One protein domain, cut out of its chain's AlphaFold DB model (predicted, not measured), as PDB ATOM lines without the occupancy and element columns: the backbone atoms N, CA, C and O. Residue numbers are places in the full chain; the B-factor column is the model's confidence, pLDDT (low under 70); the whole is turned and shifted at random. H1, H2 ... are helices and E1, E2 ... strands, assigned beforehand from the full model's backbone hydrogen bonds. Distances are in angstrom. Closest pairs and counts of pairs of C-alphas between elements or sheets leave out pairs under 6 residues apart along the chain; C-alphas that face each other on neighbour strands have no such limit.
ATOM      1  N   ILE A   3     205.111  18.238 155.253       91.69
ATOM      2  CA  ILE A   3     204.263  19.229 154.581       91.69
ATOM      3  C   ILE A   3     203.027  19.488 155.446       91.69
ATOM      4  O   ILE A   3     202.429  18.574 156.009       91.69
ATOM      5  N   THR A   4     202.701  20.763 155.641       95.19
ATOM      6  CA  THR A   4     201.614  21.208 156.520       95.19
ATOM      7  C   THR A   4     200.789  22.294 155.847       95.19
ATOM      8  O   THR A   4     201.291  23.066 155.029       95.19
ATOM      9  N   TRP A   5     199.519  22.399 156.218       95.75
ATOM     10  CA  TRP A   5     198.650  23.490 155.796       95.75
ATOM     11  C   TRP A   5     197.529  23.720 156.803       95.75
ATOM     12  O   TRP A   5     197.195  22.859 157.610       95.75
ATOM     13  N   ASP A   6     196.935  24.907 156.732       96.06
ATOM     14  CA  ASP A   6     195.731  25.226 157.490       96.06
ATOM     15  C   ASP A   6     194.493  24.627 156.779       96.06
ATOM     16  O   ASP A   6     194.314  24.877 155.580       96.06
ATOM     17  N   PRO A   7     193.628  23.850 157.465       96.06
ATOM     18  CA  PRO A   7     192.461  23.221 156.840       96.06
ATOM     19  C   PRO A   7     191.460  24.215 156.239       96.06
ATOM     20  O   PRO A   7     190.962  24.005 155.131       96.06
ATOM     21  N   LYS A   8     191.211  25.344 156.914       96.69
ATOM     22  CA  LYS A   8     190.314  26.401 156.422       96.69
ATOM     23  C   LYS A   8     190.899  27.058 155.173       96.69
ATOM     24  O   LYS A   8     190.180  27.357 154.219       96.69
ATOM     25  N   LYS A   9     192.220  27.252 155.135       94.88
ATOM     26  CA  LYS A   9     192.928  27.746 153.950       94.88
ATOM     27  C   LYS A   9     192.851  26.754 152.793       94.88
ATOM     28  O   LYS A   9     192.622  27.194 151.667       94.88
ATOM     29  N   ALA A  10     193.007  25.457 153.058       95.12
ATOM     30  CA  ALA A  10     192.890  24.413 152.046       95.12
ATOM     31  C   ALA A  10     191.484  24.389 151.426       95.12
ATOM     32  O   ALA A  10     191.354  24.358 150.203       95.12
ATOM     33  N   GLU A  11     190.436  24.512 152.246       96.06
ATOM     34  CA  GLU A  11     189.054  24.583 151.767       96.06
ATOM     35  C   GLU A  11     188.813  25.829 150.897       96.06
ATOM     36  O   GLU A  11     188.271  25.735 149.792       96.06
ATOM     37  N   ILE A  12     189.267  27.002 151.351       96.69
ATOM     38  CA  ILE A  12     189.166  28.253 150.584       96.69
ATOM     39  C   ILE A  12     189.933  28.146 149.261       96.69
ATOM     40  O   ILE A  12     189.437  28.598 148.226       96.69
ATOM     41  N   ASN A  13     191.132  27.559 149.276       94.38
ATOM     42  CA  ASN A  13     191.922  27.360 148.069       94.38
ATOM     43  C   ASN A  13     191.202  26.428 147.099       94.38
ATOM     44  O   ASN A  13     191.065  26.775 145.933       94.38
ATOM     45  N   PHE A  14     190.681  25.298 147.574       94.44
ATOM     46  CA  PHE A  14     189.963  24.355 146.726       94.44
ATOM     47  C   PHE A  14     188.715  24.991 146.105       94.44
ATOM     48  O   PHE A  14     188.503  24.879 144.899       94.44
ATOM     49  N   LYS A  15     187.930  25.747 146.885       95.19
ATOM     50  CA  LYS A  15     186.758  26.469 146.365       95.19
ATOM     51  C   LYS A  15     187.129  27.436 145.235       95.19
ATOM     52  O   LYS A  15     186.410  27.482 144.238       95.19
ATOM     53  N   LYS A  16     188.245  28.163 145.376       93.12
ATOM     54  CA  LYS A  16     188.691  29.203 144.429       93.12
ATOM     55  C   LYS A  16     189.481  28.670 143.232       93.12
ATOM     56  O   LYS A  16     189.242  29.095 142.113       93.12
ATOM     57  N   GLN A  17     190.453  27.802 143.481       92.62
ATOM     58  CA  GLN A  17     191.484  27.381 142.526       92.62
ATOM     59  C   GLN A  17     191.277  25.956 142.008       92.62
ATOM     60  O   GLN A  17     191.966  25.550 141.080       92.62
ATOM     61  N   LYS A  18     190.344  25.196 142.604       91.06
ATOM     62  CA  LYS A  18     190.015  23.809 142.232       91.06
ATOM     63  C   LYS A  18     191.201  22.835 142.301       91.06
ATOM     64  O   LYS A  18     191.153  21.776 141.692       91.06
ATOM     65  N   VAL A  19     192.227  23.174 143.080       89.62
ATOM     66  CA  VAL A  19     193.387  22.319 143.364       89.62
ATOM     67  C   VAL A  19     193.421  22.037 144.859       89.62
ATOM     68  O   VAL A  19     193.325  22.969 145.673       89.62
ATOM     69  N   ARG A  20     193.525  20.758 145.228       91.81
ATOM     70  CA  ARG A  20     193.689  20.359 146.627       91.81
ATOM     71  C   ARG A  20     195.157  20.455 147.011       91.81
ATOM     72  O   ARG A  20     196.052  20.245 146.200       91.81
ATOM     73  N   PHE A  21     195.406  20.764 148.276       92.94
ATOM     74  CA  PHE A  21     196.770  20.804 148.797       92.94
ATOM     75  C   PHE A  21     197.414  19.417 148.872       92.94
ATOM     76  O   PHE A  21     198.619  19.336 148.690       92.94
ATOM     77  N   SER A  22     196.621  18.352 149.027       90.00
ATOM     78  CA  SER A  22     197.089  16.964 148.908       90.00
ATOM     79  C   SER A  22     197.694  16.666 147.537       90.00
ATOM     80  O   SER A  22     198.722  16.014 147.440       90.00
ATOM     81  N   ASP A  23     197.083  17.188 146.473       86.69
ATOM     82  CA  ASP A  23     197.543  16.943 145.103       86.69
ATOM     83  C   ASP A  23     198.820  17.758 144.827       86.69
ATOM     84  O   ASP A  23     199.744  17.296 144.166       86.69
ATOM     85  N   ALA A  24     198.895  18.967 145.394       86.94
ATOM     86  CA  ALA A  24     200.071  19.836 145.326       86.94
ATOM     87  C   ALA A  24     201.248  19.346 146.187       86.94
ATOM     88  O   ALA A  24     202.387  19.722 145.926       86.94
ATOM     89  N   GLU A  25     200.981  18.534 147.211       89.31
ATOM     90  CA  GLU A  25     202.006  17.920 148.052       89.31
ATOM     91  C   GLU A  25     202.936  17.032 147.217       89.31
ATOM     92  O   GLU A  25     204.156  17.123 147.341       89.31
ATOM     93  N   LEU A  26     202.360  16.232 146.316       81.50
ATOM     94  CA  LEU A  26     203.096  15.293 145.469       81.50
ATOM     95  C   LEU A  26     204.130  16.003 144.584       81.50
ATOM     96  O   LEU A  26     205.251  15.524 144.443       81.50
ATOM     97  N   VAL A  27     203.788  17.196 144.087       78.94
ATOM     98  CA  VAL A  27     204.661  18.030 143.240       78.94
ATOM     99  C   VAL A  27     205.902  18.528 143.986       78.94
ATOM    100  O   VAL A  27     206.925  18.814 143.370       78.94
ATOM    101  N   LEU A  28     205.832  18.647 145.316       80.56
ATOM    102  CA  LEU A  28     206.985  19.045 146.128       80.56
ATOM    103  C   LEU A  28     207.980  17.898 146.347       80.56
ATOM    104  O   LEU A  28     209.134  18.172 146.672       80.56
ATOM    105  N   TYR A  29     207.551  16.643 146.194       79.88
ATOM    106  CA  TYR A  29     208.433  15.475 146.283       79.88
ATOM    107  C   TYR A  29     208.998  15.078 144.923       79.88
ATOM    108  O   TYR A  29     210.175  14.747 144.823       79.88
ATOM    109  N   ASP A  30     208.164  15.134 143.889       75.19
ATOM    110  CA  ASP A  30     208.544  14.855 142.515       75.19
ATOM    111  C   ASP A  30     207.914  15.925 141.604       75.19
ATOM    112  O   ASP A  30     206.687  15.973 141.465       75.19
ATOM    113  N   PRO A  31     208.729  16.795 140.974       66.69
ATOM    114  CA  PRO A  31     208.251  17.804 140.030       66.69
ATOM    115  C   PRO A  31     207.384  17.249 138.884       66.69
ATOM    116  O   PRO A  31     206.631  18.014 138.282       66.69
ATOM    117  N   PHE A  32     207.455  15.942 138.599       66.12
ATOM    118  CA  PHE A  32     206.668  15.236 137.584       66.12
ATOM    119  C   PHE A  32     205.527  14.374 138.156       66.12
ATOM    120  O   PHE A  32     204.843  13.694 137.391       66.12
ATOM    121  N   ALA A  33     205.257  14.430 139.467       65.62
ATOM    122  CA  ALA A  33     204.255  13.584 140.130       65.62
ATOM    123  C   ALA A  33     202.819  13.769 139.610       65.62
ATOM    124  O   ALA A  33     201.963  12.904 139.804       65.62
ATOM    125  N   LEU A  34     202.530  14.899 138.958       62.53
ATOM    126  CA  LEU A  34     201.288  15.084 138.214       62.53
ATOM    127  C   LEU A  34     201.502  14.616 136.778       62.53
ATOM    128  O   LEU A  34     202.110  15.303 135.958       62.53
ATOM    129  N   THR A  35     200.982  13.434 136.472       57.00
ATOM    130  CA  THR A  35     201.093  12.835 135.146       57.00
ATOM    131  C   THR A  35     200.313  13.647 134.097       57.00
ATOM    132  O   THR A  35     199.087  13.608 134.032       57.00
ATOM    133  N   LEU A  36     201.094  14.338 133.264       53.25
ATOM    134  CA  LEU A  36     200.957  14.614 131.825       53.25
ATOM    135  C   LEU A  36     200.262  15.856 131.240       53.25
ATOM    136  O   LEU A  36     200.667  16.198 130.138       53.25
ATOM    137  N   GLU A  37     199.379  16.628 131.883       58.31
ATOM    138  CA  GLU A  37     198.866  17.853 131.197       58.31
ATOM    139  C   GLU A  37     198.625  19.084 132.081       58.31
ATOM    140  O   GLU A  37     198.479  20.206 131.580       58.31
ATOM    141  N   GLU A  38     198.633  18.929 133.406       70.50
ATOM    142  CA  GLU A  38     198.304  20.019 134.321       70.50
ATOM    143  C   GLU A  38     199.504  20.437 135.168       70.50
ATOM    144  O   GLU A  38     199.704  19.979 136.289       70.50
ATOM    145  N   GLN A  39     200.281  21.388 134.646       77.94
ATOM    146  CA  GLN A  39     201.230  22.132 135.469       77.94
ATOM    147  C   GLN A  39     200.470  22.896 136.561       77.94
ATOM    148  O   GLN A  39     199.473  23.575 136.289       77.94
ATOM    149  N   VAL A  40     200.969  22.838 137.790       85.69
ATOM    150  CA  VAL A  40     200.464  23.615 138.926       85.69
ATOM    151  C   VAL A  40     201.543  24.538 139.457       85.69
ATOM    152  O   VAL A  40     202.727  24.223 139.472       85.69
ATOM    153  N   VAL A  41     201.103  25.694 139.931       87.25
ATOM    154  CA  VAL A  41     201.932  26.632 140.674       87.25
ATOM    155  C   VAL A  41     201.611  26.463 142.150       87.25
ATOM    156  O   VAL A  41     200.470  26.683 142.573       87.25
ATOM    157  N   VAL A  42     202.628  26.101 142.929       90.94
ATOM    158  CA  VAL A  42     202.542  25.955 144.383       90.94
ATOM    159  C   VAL A  42     203.252  27.131 145.044       90.94
ATOM    160  O   VAL A  42     204.390  27.452 144.717       90.94
ATOM    161  N   VAL A  43     202.572  27.780 145.987       92.56
ATOM    162  CA  VAL A  43     203.147  28.818 146.846       92.56
ATOM    163  C   VAL A  43     203.256  28.248 148.245       92.56
ATOM    164  O   VAL A  43     202.261  27.806 148.829       92.56
ATOM    165  N   TYR A  44     204.459  28.285 148.794       93.88
ATOM    166  CA  TYR A  44     204.760  27.706 150.088       93.88
ATOM    167  C   TYR A  44     205.823  28.535 150.814       93.88
ATOM    168  O   TYR A  44     206.488  29.382 150.221       93.88
ATOM    169  N   SER A  45     205.960  28.311 152.119       94.06
ATOM    170  CA  SER A  45     207.044  28.882 152.924       94.06
ATOM    171  C   SER A  45     207.878  27.774 153.546       94.06
ATOM    172  O   SER A  45     207.309  26.847 154.133       94.06
ATOM    173  N   TYR A  46     209.200  27.915 153.474       93.25
ATOM    174  CA  TYR A  46     210.144  27.046 154.169       93.25
ATOM    175  C   TYR A  46     210.203  27.368 155.668       93.25
ATOM    176  O   TYR A  46     210.209  28.530 156.080       93.25
ATOM    177  N   ARG A  47     210.251  26.317 156.483       90.19
ATOM    178  CA  ARG A  47     210.578  26.322 157.914       90.19
ATOM    179  C   ARG A  47     211.662  25.261 158.153       90.19
ATOM    180  O   ARG A  47     211.771  24.361 157.324       90.19
ATOM    181  N   PRO A  48     212.418  25.328 159.265       91.25
ATOM    182  CA  PRO A  48     213.507  24.383 159.534       91.25
ATOM    183  C   PRO A  48     213.107  22.907 159.367       91.25
ATOM    184  O   PRO A  48     213.806  22.163 158.691       91.25
ATOM    185  N   ASP A  49     211.925  22.522 159.863       91.38
ATOM    186  CA  ASP A  49     211.474  21.118 159.851       91.38
ATOM    187  C   ASP A  49     210.281  20.844 158.920       91.38
ATOM    188  O   ASP A  49     209.829  19.701 158.767       91.38
ATOM    189  N   SER A  50     209.714  21.889 158.307       91.88
ATOM    190  CA  SER A  50     208.468  21.762 157.549       91.88
ATOM    191  C   SER A  50     208.340  22.726 156.380       91.88
ATOM    192  O   SER A  50     208.891  23.823 156.360       91.88
ATOM    193  N   ILE A  51     207.534  22.320 155.406       93.69
ATOM    194  CA  ILE A  51     207.015  23.205 154.374       93.69
ATOM    195  C   ILE A  51     205.569  23.518 154.736       93.69
ATOM    196  O   ILE A  51     204.760  22.616 154.962       93.69
ATOM    197  N   ARG A  52     205.227  24.805 154.790       94.69
ATOM    198  CA  ARG A  52     203.834  25.235 154.926       94.69
ATOM    199  C   ARG A  52     203.289  25.608 153.558       94.69
ATOM    200  O   ARG A  52     203.735  26.599 152.978       94.69
ATOM    201  N   LEU A  53     202.315  24.846 153.070       94.44
ATOM    202  CA  LEU A  53     201.604  25.153 151.835       94.44
ATOM    203  C   LEU A  53     200.647  26.328 152.067       94.44
ATOM    204  O   LEU A  53     199.890  26.357 153.042       94.44
ATOM    205  N   ILE A  54     200.694  27.315 151.174       95.00
ATOM    206  CA  ILE A  54     199.925  28.563 151.290       95.00
ATOM    207  C   ILE A  54     198.883  28.664 150.173       95.00
ATOM    208  O   ILE A  54     197.765  29.125 150.425       95.00
ATOM    209  N   SER A  55     199.236  28.253 148.952       94.25
ATOM    210  CA  SER A  55     198.354  28.270 147.782       94.25
ATOM    211  C   SER A  55     198.771  27.214 146.766       94.25
ATOM    212  O   SER A  55     199.952  26.916 146.624       94.25
ATOM    213  N   ALA A  56     197.802  26.721 146.002       92.62
ATOM    214  CA  ALA A  56     198.037  25.849 144.860       92.62
ATOM    215  C   ALA A  56     197.005  26.165 143.779       92.62
ATOM    216  O   ALA A  56     195.821  26.326 144.086       92.62
ATOM    217  N   LYS A  57     197.448  26.296 142.532       91.06
ATOM    218  CA  LYS A  57     196.568  26.602 141.399       91.06
ATOM    219  C   LYS A  57     197.095  25.988 140.115       91.06
ATOM    220  O   LYS A  57     198.303  25.823 139.974       91.06
ATOM    221  N   LYS A  58     196.205  25.729 139.158       88.38
ATOM    222  CA  LYS A  58     196.612  25.373 137.794       88.38
ATOM    223  C   LYS A  58     197.438  26.512 137.195       88.38
ATOM    224  O   LYS A  58     197.082  27.685 137.339       88.38
ATOM    225  N   ALA A  59     198.539  26.170 136.542       85.50
ATOM    226  CA  ALA A  59     199.361  27.124 135.821       85.50
ATOM    227  C   ALA A  59     198.575  27.648 134.615       85.50
ATOM    228  O   ALA A  59     198.032  26.871 133.817       85.50
ATOM    229  N   THR A  60     198.517  28.972 134.480       83.25
ATOM    230  CA  THR A  60     197.960  29.600 133.277       83.25
ATOM    231  C   THR A  60     198.894  29.362 132.090       83.25
ATOM    232  O   THR A  60     200.097  29.210 132.304       83.25
ATOM    233  N   PRO A  61     198.406  29.400 130.837       81.50
ATOM    234  CA  PRO A  61     199.257  29.210 129.657       81.50
ATOM    235  C   PRO A  61     200.497  30.117 129.627       81.50
ATOM    236  O   PRO A  61     201.562  29.703 129.178       81.50
ATOM    237  N   LEU A  62     200.383  31.343 130.152       79.44
ATOM    238  CA  LEU A  62     201.514  32.263 130.282       79.44
ATOM    239  C   LEU A  62     202.567  31.758 131.280       79.44
ATOM    240  O   LEU A  62     203.757  31.813 130.987       79.44
ATOM    241  N   GLN A  63     202.136  31.252 132.439       80.25
ATOM    242  CA  GLN A  63     203.033  30.694 133.455       80.25
ATOM    243  C   GLN A  63     203.738  29.428 132.951       80.25
ATOM    244  O   GLN A  63     204.915  29.245 133.243       80.25
ATOM    245  N   ARG A  64     203.053  28.606 132.139       77.62
ATOM    246  CA  ARG A  64     203.659  27.423 131.499       77.62
ATOM    247  C   ARG A  64     204.812  27.810 130.583       77.62
ATOM    248  O   ARG A  64     205.931  27.351 130.768       77.62
ATOM    249  N   LYS A  65     204.563  28.774 129.690       77.94
ATOM    250  CA  LYS A  65     205.586  29.310 128.780       77.94
ATOM    251  C   LYS A  65     206.773  29.941 129.510       77.94
ATOM    252  O   LYS A  65     207.878  29.936 128.982       77.94
ATOM    253  N   GLN A  66     206.556  30.541 130.683       73.81
ATOM    254  CA  GLN A  66     207.648  31.084 131.499       73.81
ATOM    255  C   GLN A  66     208.512  29.974 132.103       73.81
ATOM    256  O   GLN A  66     209.729  30.114 132.120       73.81
ATOM    257  N   TYR A  67     207.895  28.882 132.557       68.44
ATOM    258  CA  TYR A  67     208.611  27.722 133.083       68.44
ATOM    259  C   TYR A  67     209.413  27.002 131.986       68.44
ATOM    260  O   TYR A  67     210.589  26.725 132.175       68.44
ATOM    261  N   GLU A  68     208.818  26.801 130.805       69.50
ATOM    262  CA  GLU A  68     209.458  26.151 129.645       69.50
ATOM    263  C   GLU A  68     210.639  26.936 129.055       69.50
ATOM    264  O   GLU A  68     211.494  26.355 128.405       69.50
ATOM    265  N   LYS A  69     210.691  28.261 129.242       68.62
ATOM    266  CA  LYS A  69     211.815  29.095 128.778       68.62
ATOM    267  C   LYS A  69     212.988  29.151 129.758       68.62
ATOM    268  O   LYS A  69     214.046  29.646 129.383       68.62
ATOM    269  N   GLY A  70     212.767  28.774 131.016       58.97
ATOM    270  CA  GLY A  70     213.745  28.896 132.099       58.97
ATOM    271  C   GLY A  70     214.453  27.591 132.463       58.97
ATOM    272  O   GLY A  70     215.238  27.601 133.408       58.97
TER     273      GLY A  70
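Overview. This is residues 3 to 70 of the 71 residues of the protein "BrnT family toxin" of Anaerolineaceae bacterium (UniProt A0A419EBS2). A hairpin of two antiparallel strands, E1 and E2, has H2 over one face and H1 beside E2; H3 lies past its open end. The 68 printed residues, of mixed class, run H1, H2, E1, E2, H3. The whole is compact, radius of gyration of the C-alphas 12.2 A, spans 32 by 29 by 19 A.

Arrangement. In the hairpin of E1, residues 40 to 46, and E2, residues 50 to 58, N 43 and O 55 are 2.8 A apart; E2 bends by 59 degrees at residue 54. Closest C-alphas to E2 are Ala 24 of H2, residues 21 to 29, 6.4 A from Ala 56, and Gln 17 of H1, residues 7 to 17, 5.3 A from Lys 57. H1 and H2 are close but not clearly touching, about perpendicular at 89 degrees; C-alphas 10 and 21 are closest, 6.2 A. H3, residues 61 to 68, is apart from both. Every O i to N i+4 pair is within hydrogen-bond range in H1 and H3; in H2 1 of 5, with 5 of 6 O i to N i+3.

Along the chain. E1 measures 18.4 A, E2 23.3 A, H1 14.9 A, H2 13.1 A, H3 10.6 A. H1 begins at (192.461, 23.221, 156.840); H3 ends at (209.458, 26.151, 129.645).

Size, cuts and confidence. The printed part has no cut and no long link; pLDDT is under 70 at residues 31 to 37 and 67 to 70.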